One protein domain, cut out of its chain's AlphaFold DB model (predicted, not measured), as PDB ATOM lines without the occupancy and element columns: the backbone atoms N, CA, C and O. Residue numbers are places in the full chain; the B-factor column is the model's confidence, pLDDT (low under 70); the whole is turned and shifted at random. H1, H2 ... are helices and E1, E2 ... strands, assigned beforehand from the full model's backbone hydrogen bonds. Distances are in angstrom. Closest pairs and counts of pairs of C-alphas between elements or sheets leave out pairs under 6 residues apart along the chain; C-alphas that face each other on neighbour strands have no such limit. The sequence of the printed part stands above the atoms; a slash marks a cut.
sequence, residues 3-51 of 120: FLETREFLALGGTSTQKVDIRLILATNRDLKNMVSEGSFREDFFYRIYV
ATOM      1  N   PHE A   3      27.544  14.424 -43.018       83.81
ATOM      2  CA  PHE A   3      26.389  15.219 -42.571       83.81
ATOM      3  C   PHE A   3      25.025  14.664 -43.010       83.81
ATOM      4  O   PHE A   3      24.102  14.618 -42.206       83.81
ATOM      5  N   LEU A   4      24.891  14.212 -44.262       82.12
ATOM      6  CA  LEU A   4      23.621  13.662 -44.756       82.12
ATOM      7  C   LEU A   4      23.216  12.359 -44.049       82.12
ATOM      8  O   LEU A   4      22.039  12.022 -44.042       82.12
ATOM      9  N   GLU A   5      24.176  11.633 -43.475       78.62
ATOM     10  CA  GLU A   5      23.936  10.389 -42.735       78.62
ATOM     11  C   GLU A   5      23.710  10.656 -41.260       78.62
ATOM     12  O   GLU A   5      22.734  10.199 -40.678       78.62
ATOM     13  N   THR A   6      24.637  11.392 -40.654       85.38
ATOM     14  CA  THR A   6      24.690  11.574 -39.208       85.38
ATOM     15  C   THR A   6      23.788  12.703 -38.736       85.38
ATOM     16  O   THR A   6      23.478  12.774 -37.552       85.38
ATOM     17  N   ARG A   7      23.371  13.593 -39.650       88.25
ATOM     18  CA  ARG A   7      22.730  14.882 -39.346       88.25
ATOM     19  C   ARG A   7      23.519  15.687 -38.318       88.25
ATOM     20  O   ARG A   7      22.973  16.352 -37.443       88.25
ATOM     21  N   GLU A   8      24.835  15.597 -38.440       92.00
ATOM     22  CA  GLU A   8      25.793  16.193 -37.528       92.00
ATOM     23  C   GLU A   8      26.823  16.998 -38.304       92.00
ATOM     24  O   GLU A   8      27.349  16.532 -39.321       92.00
ATOM     25  N   PHE A   9      27.139  18.190 -37.810       91.19
ATOM     26  CA  PHE A   9      28.204  19.015 -38.366       91.19
ATOM     27  C   PHE A   9      29.097  19.585 -37.263       91.19
ATOM     28  O   PHE A   9      28.695  19.708 -36.108       91.19
ATOM     29  N   LEU A  10      30.326  19.926 -37.640       92.25
ATOM     30  CA  LEU A  10      31.275  20.661 -36.814       92.25
ATOM     31  C   LEU A  10      31.443  22.043 -37.440       92.25
ATOM     32  O   LEU A  10      31.758  22.145 -38.627       92.25
ATOM     33  N   ALA A  11      31.208  23.100 -36.666       90.88
ATOM     34  CA  ALA A  11      31.469  24.457 -37.131       90.88
ATOM     35  C   ALA A  11      32.969  24.645 -37.416       90.88
ATOM     36  O   ALA A  11      33.814  24.037 -36.756       90.88
ATOM     37  N   LEU A  12      33.321  25.501 -38.377       92.88
ATOM     38  CA  LEU A  12      34.725  25.829 -38.636       92.88
ATOM     39  C   LEU A  12      35.344  26.464 -37.382       92.88
ATOM     40  O   LEU A  12      34.823  27.448 -36.867       92.88
ATOM     41  N   GLY A  13      36.429  25.873 -36.877       93.12
ATOM     42  CA  GLY A  13      37.062  26.280 -35.614       93.12
ATOM     43  C   GLY A  13      36.344  25.799 -34.344       93.12
ATOM     44  O   GLY A  13      36.819  26.065 -33.244       93.12
ATOM     45  N   GLY A  14      35.226  25.082 -34.472       90.06
ATOM     46  CA  GLY A  14      34.556  24.429 -33.354       90.06
ATOM     47  C   GLY A  14      35.274  23.150 -32.925       90.06
ATOM     48  O   GLY A  14      35.966  22.508 -33.713       90.06
ATOM     49  N   THR A  15      35.075  22.756 -31.670       92.31
ATOM     50  CA  THR A  15      35.632  21.518 -31.096       92.31
ATOM     51  C   THR A  15      34.570  20.460 -30.799       92.31
ATOM     52  O   THR A  15      34.917  19.332 -30.460       92.31
ATOM     53  N   SER A  16      33.281  20.793 -30.939       92.38
ATOM     54  CA  SER A  16      32.162  19.894 -30.655       92.38
ATOM     55  C   SER A  16      31.192  19.774 -31.827       92.38
ATOM     56  O   SER A  16      30.842  20.748 -32.497       92.38
ATOM     57  N   THR A  17      30.748  18.546 -32.068       92.94
ATOM     58  CA  THR A  17      29.759  18.225 -33.094       92.94
ATOM     59  C   THR A  17      28.358  18.639 -32.639       92.94
ATOM     60  O   THR A  17      27.989  18.432 -31.484       92.94
ATOM     61  N   GLN A  18      27.558  19.182 -33.552       92.31
ATOM     62  CA  GLN A  18      26.171  19.574 -33.311       92.31
ATOM     63  C   GLN A  18      25.221  18.710 -34.143       92.31
ATOM     64  O   GLN A  18      25.405  18.587 -35.355       92.31
ATOM     65  N   LYS A  19      24.198  18.134 -33.495       93.44
ATOM     66  CA  LYS A  19      23.085  17.445 -34.164       93.44
ATOM     67  C   LYS A  19      22.042  18.445 -34.638       93.44
ATOM     68  O   LYS A  19      21.708  19.377 -33.911       93.44
ATOM     69  N   VAL A  20      21.487  18.205 -35.819       91.94
ATOM     70  CA  VAL A  20      20.396  19.002 -36.382       91.94
ATOM     71  C   VAL A  20      19.292  18.121 -36.941       91.94
ATOM     72  O   VAL A  20      19.531  17.002 -37.388       91.94
ATOM     73  N   ASP A  21      18.076  18.650 -36.961       93.06
ATOM     74  CA  ASP A  21      16.973  18.078 -37.721       93.06
ATOM     75  C   ASP A  21      16.570  19.068 -38.810       93.06
ATOM     76  O   ASP A  21      16.124  20.178 -38.521       93.06
ATOM     77  N   ILE A  22      16.816  18.701 -40.067       91.12
ATOM     78  CA  ILE A  22      16.594  19.579 -41.212       91.12
ATOM     79  C   ILE A  22      15.957  18.822 -42.372       91.12
ATOM     80  O   ILE A  22      16.191  17.629 -42.580       91.12
ATOM     81  N   ARG A  23      15.221  19.565 -43.200       90.69
ATOM     82  CA  ARG A  23      14.820  19.130 -44.535       90.69
ATOM     83  C   ARG A  23      15.734  19.783 -45.563       90.69
ATOM     84  O   ARG A  23      15.784  21.005 -45.657       90.69
ATOM     85  N   LEU A  24      16.427  18.968 -46.352       88.75
ATOM     86  CA  LEU A  24      17.286  19.455 -47.423       88.75
ATOM     87  C   LEU A  24      16.502  19.557 -48.737       88.75
ATOM     88  O   LEU A  24      15.888  18.584 -49.171       88.75
ATOM     89  N   ILE A  25      16.542  20.727 -49.374       92.69
ATOM     90  CA  ILE A  25      16.027  20.958 -50.729       92.69
ATOM     91  C   ILE A  25      17.181  21.526 -51.548       92.69
ATOM     92  O   ILE A  25      17.785  22.524 -51.159       92.69
ATOM     93  N   LEU A  26      17.497  20.884 -52.670       92.50
ATOM     94  CA  LEU A  26      18.561  21.307 -53.574       92.50
ATOM     95  C   LEU A  26      17.974  21.632 -54.942       92.50
ATOM     96  O   LEU A  26      17.054  20.964 -55.408       92.50
ATOM     97  N   ALA A  27      18.538  22.644 -55.590       94.19
ATOM     98  CA  ALA A  27      18.203  23.022 -56.952       94.19
ATOM     99  C   ALA A  27      19.492  23.337 -57.710       94.19
ATOM    100  O   ALA A  27      20.403  23.968 -57.178       94.19
ATOM    101  N   THR A  28      19.564  22.893 -58.958       93.00
ATOM    102  CA  THR A  28      20.697  23.143 -59.850       93.00
ATOM    103  C   THR A  28      20.194  23.223 -61.283       93.00
ATOM    104  O   THR A  28      19.253  22.527 -61.654       93.00
ATOM    105  N   ASN A  29      20.814  24.087 -62.084       92.19
ATOM    106  CA  ASN A  29      20.599  24.158 -63.529       92.19
ATOM    107  C   ASN A  29      21.637  23.341 -64.317       92.19
ATOM    108  O   ASN A  29      21.588  23.325 -65.544       92.19
ATOM    109  N   ARG A  30      22.606  22.727 -63.629       91.94
ATOM    110  CA  ARG A  30      23.636  21.875 -64.228       91.94
ATOM    111  C   ARG A  30      23.206  20.417 -64.179       91.94
ATOM    112  O   ARG A  30      22.566  19.993 -63.217       91.94
ATOM    113  N   ASP A  31      23.621  19.655 -65.182       92.25
ATOM    114  CA  ASP A  31      23.420  18.211 -65.206       92.25
ATOM    115  C   ASP A  31      24.391  17.527 -64.233       92.25
ATOM    116  O   ASP A  31      25.581  17.373 -64.509       92.25
ATOM    117  N   LEU A  32      23.870  17.122 -63.073       93.06
ATOM    118  CA  LEU A  32      24.664  16.449 -62.049       93.06
ATOM    119  C   LEU A  32      25.210  15.098 -62.515       93.06
ATOM    120  O   LEU A  32      26.292  14.725 -62.071       93.06
ATOM    121  N   LYS A  33      24.504  14.369 -63.391       91.81
ATOM    122  CA  LYS A  33      24.985  13.072 -63.889       91.81
ATOM    123  C   LYS A  33      26.227  13.270 -64.752       91.81
ATOM    124  O   LYS A  33      27.222  12.577 -64.547       91.81
ATOM    125  N   ASN A  34      26.203  14.269 -65.636       95.56
ATOM    126  CA  ASN A  34      27.373  14.620 -66.443       95.56
ATOM    127  C   ASN A  34      28.530  15.087 -65.553       95.56
ATOM    128  O   ASN A  34      29.643  14.592 -65.695       95.56
ATOM    129  N   MET A  35      28.265  15.936 -64.555       95.06
ATOM    130  CA  MET A  35      29.312  16.391 -63.632       95.06
ATOM    131  C   MET A  35      29.945  15.249 -62.815       95.06
ATOM    132  O   MET A  35      31.136  15.305 -62.510       95.06
ATOM    133  N   VAL A  36      29.178  14.207 -62.465       94.88
ATOM    134  CA  VAL A  36      29.731  12.987 -61.850       94.88
ATOM    135  C   VAL A  36      30.652  12.268 -62.831       94.88
ATOM    136  O   VAL A  36      31.771  11.925 -62.462       94.88
ATOM    137  N   SER A  37      30.224  12.095 -64.086       94.88
ATOM    138  CA  SER A  37      31.043  11.436 -65.113       94.88
ATOM    139  C   SER A  37      32.339  12.195 -65.435       94.88
ATOM    140  O   SER A  37      33.369  11.581 -65.692       94.88
ATOM    141  N   GLU A  38      32.314  13.526 -65.345       96.56
ATOM    142  CA  GLU A  38      33.472  14.408 -65.531       96.56
ATOM    143  C   GLU A  38      34.380  14.486 -64.288       96.56
ATOM    144  O   GLU A  38      35.400  15.174 -64.307       96.56
ATOM    145  N   GLY A  39      34.009  13.842 -63.175       93.94
ATOM    146  CA  GLY A  39      34.750  13.885 -61.910       93.94
ATOM    147  C   GLY A  39      34.667  15.224 -61.165       93.94
ATOM    148  O   GLY A  39      35.283  15.385 -60.111       93.94
ATOM    149  N   SER A  40      33.891  16.186 -61.673       95.50
ATOM    150  CA  SER A  40      33.683  17.498 -61.047       95.50
ATOM    151  C   SER A  40      32.631  17.467 -59.932       95.50
ATOM    152  O   SER A  40      32.499  18.430 -59.169       95.50
ATOM    153  N   PHE A  41      31.901  16.355 -59.796       94.12
ATOM    154  CA  PHE A  41      30.942  16.128 -58.725       94.12
ATOM    155  C   PHE A  41      31.101  14.752 -58.087       94.12
ATOM    156  O   PHE A  41      31.347  13.745 -58.742       94.12
ATOM    157  N   ARG A  42      30.926  14.713 -56.768       93.75
ATOM    158  CA  ARG A  42      31.076  13.492 -55.984       93.75
ATOM    159  C   ARG A  42      29.899  12.546 -56.190       93.75
ATOM    160  O   ARG A  42      28.772  12.862 -55.804       93.75
ATOM    161  N   GLU A  43      30.196  11.355 -56.689       92.12
ATOM    162  CA  GLU A  43      29.220  10.286 -56.898       92.12
ATOM    163  C   GLU A  43      28.485   9.889 -55.600       92.12
ATOM    164  O   GLU A  43      27.257   9.802 -55.572       92.12
ATOM    165  N   ASP A  44      29.212   9.760 -54.482       91.19
ATOM    166  CA  ASP A  44      28.634   9.390 -53.179       91.19
ATOM    167  C   ASP A  44      27.622  10.415 -52.646       91.19
ATOM    168  O   ASP A  44      26.721  10.077 -51.879       91.19
ATOM    169  N   PHE A  45      27.787  11.684 -53.016       90.19
ATOM    170  CA  PHE A  45      26.870  12.755 -52.650       90.19
ATOM    171  C   PHE A  45      25.687  12.816 -53.616       90.19
ATOM    172  O   PHE A  45      24.558  12.960 -53.155       90.19
ATOM    173  N   PHE A  46      25.925  12.625 -54.920       90.69
ATOM    174  CA  PHE A  46      24.886  12.564 -55.950       90.69
ATOM    175  C   PHE A  46      23.777  11.571 -55.591       90.69
ATOM    176  O   PHE A  46      22.618  11.971 -55.503       90.69
ATOM    177  N   TYR A  47      24.119  10.318 -55.286       88.56
ATOM    178  CA  TYR A  47      23.104   9.302 -54.981       88.56
ATOM    179  C   TYR A  47      22.314   9.575 -53.696       88.56
ATOM    180  O   TYR A  47      21.181   9.121 -53.565       88.56
ATOM    181  N   ARG A  48      22.866  10.345 -52.750       88.81
ATOM    182  CA  ARG A  48      22.156  10.716 -51.513       88.81
ATOM    183  C   ARG A  48      21.157  11.838 -51.712       88.81
ATOM    184  O   ARG A  48      20.190  11.927 -50.963       88.81
ATOM    185  N   ILE A  49      21.419  12.722 -52.670       90.50
ATOM    186  CA  ILE A  49      20.557  13.875 -52.930       90.50
ATOM    187  C   ILE A  49      19.568  13.622 -54.066       90.50
ATOM    188  O   ILE A  49      18.481  14.193 -54.072       90.50
ATOM    189  N   TYR A  50      19.913  12.748 -55.012       89.12
ATOM    190  CA  TYR A  50      19.112  12.447 -56.197       89.12
ATOM    191  C   TYR A  50      18.084  11.334 -55.932       89.12
ATOM    192  O   TYR A  50      17.909  10.421 -56.730       89.12
ATOM    193  N   VAL A  51      17.409  11.394 -54.780       89.56
ATOM    194  CA  VAL A  51      16.400  10.394 -54.384       89.56
ATOM    195  C   VAL A  51      15.044  10.700 -55.019       89.56
ATOM    196  O   VAL A  51      14.362   9.800 -55.498       89.56
TER     197      VAL A  51
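This is residues 3 to 51 of the 120 residues of the protein "Sigma-54 factor interaction domain-containing protein" of Desulfobacterales bacterium (UniProt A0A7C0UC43). What shape does the printed part make? Two small lobes are joined by one long link: a strand hairpin, E1 and E2, with the short helix H1 near it, and a helical hairpin, H2 and H3. Residues 20 to 31, with no named element, run from one lobe to the other. What is it made of? The printed part has 49 residues with three named helices and two named strands, in the order H1, E1, E2, H2, H3; the class is mixed, helices and strands, with under half of the residues in named elements. The sheet E1 - E2 is antiparallel, and the whole is loose, with a radius of gyration of the C-alphas of 13.6 A and spans of 36 by 22 by 17 A.

Where does the first part lie? H1, residues 3 to 6, begins at C-alpha 3 (26.389, 15.219, -42.571). E1 is residues 8 to 10, 7.1 A long, and E2 residues 17 to 19, 6.8 A. Where are the later helices? H2, residues 32 to 37, is 8.7 A long; H3, residues 43 to 49, is 10.2 A long and ends at C-alpha 49 (20.557, 13.875, -52.930).

How do the strands pair? E1 and E2 are antiparallel at 148 degrees, with N 9 and O 18 within hydrogen-bond range at 3.0 A. How do the helices stand? H1 and H3 are close but not clearly touching, their closest C-alphas, of Leu 4 and Arg 48, 7.5 A apart. H2 and H3 touch at a shallow tilt of 15 degrees, opposite ways; their closest C-alphas, of Val 36 and Glu 43, are 5.7 A apart. What of their backbones? Every O i to N i+4 pair is within hydrogen-bond range in H2, and 2 of 3 in H3; H1 is too short for such a pair.

How far does it reach? The two C-alphas farthest apart, of Thr 15 and Asn 34, are 36.9 A apart, and residues 11 to 16 stand free. Is it unbroken and sure? The printed part has no cut, the link from E2 to H2 is long, and no printed residue is under 70 in pLDDT.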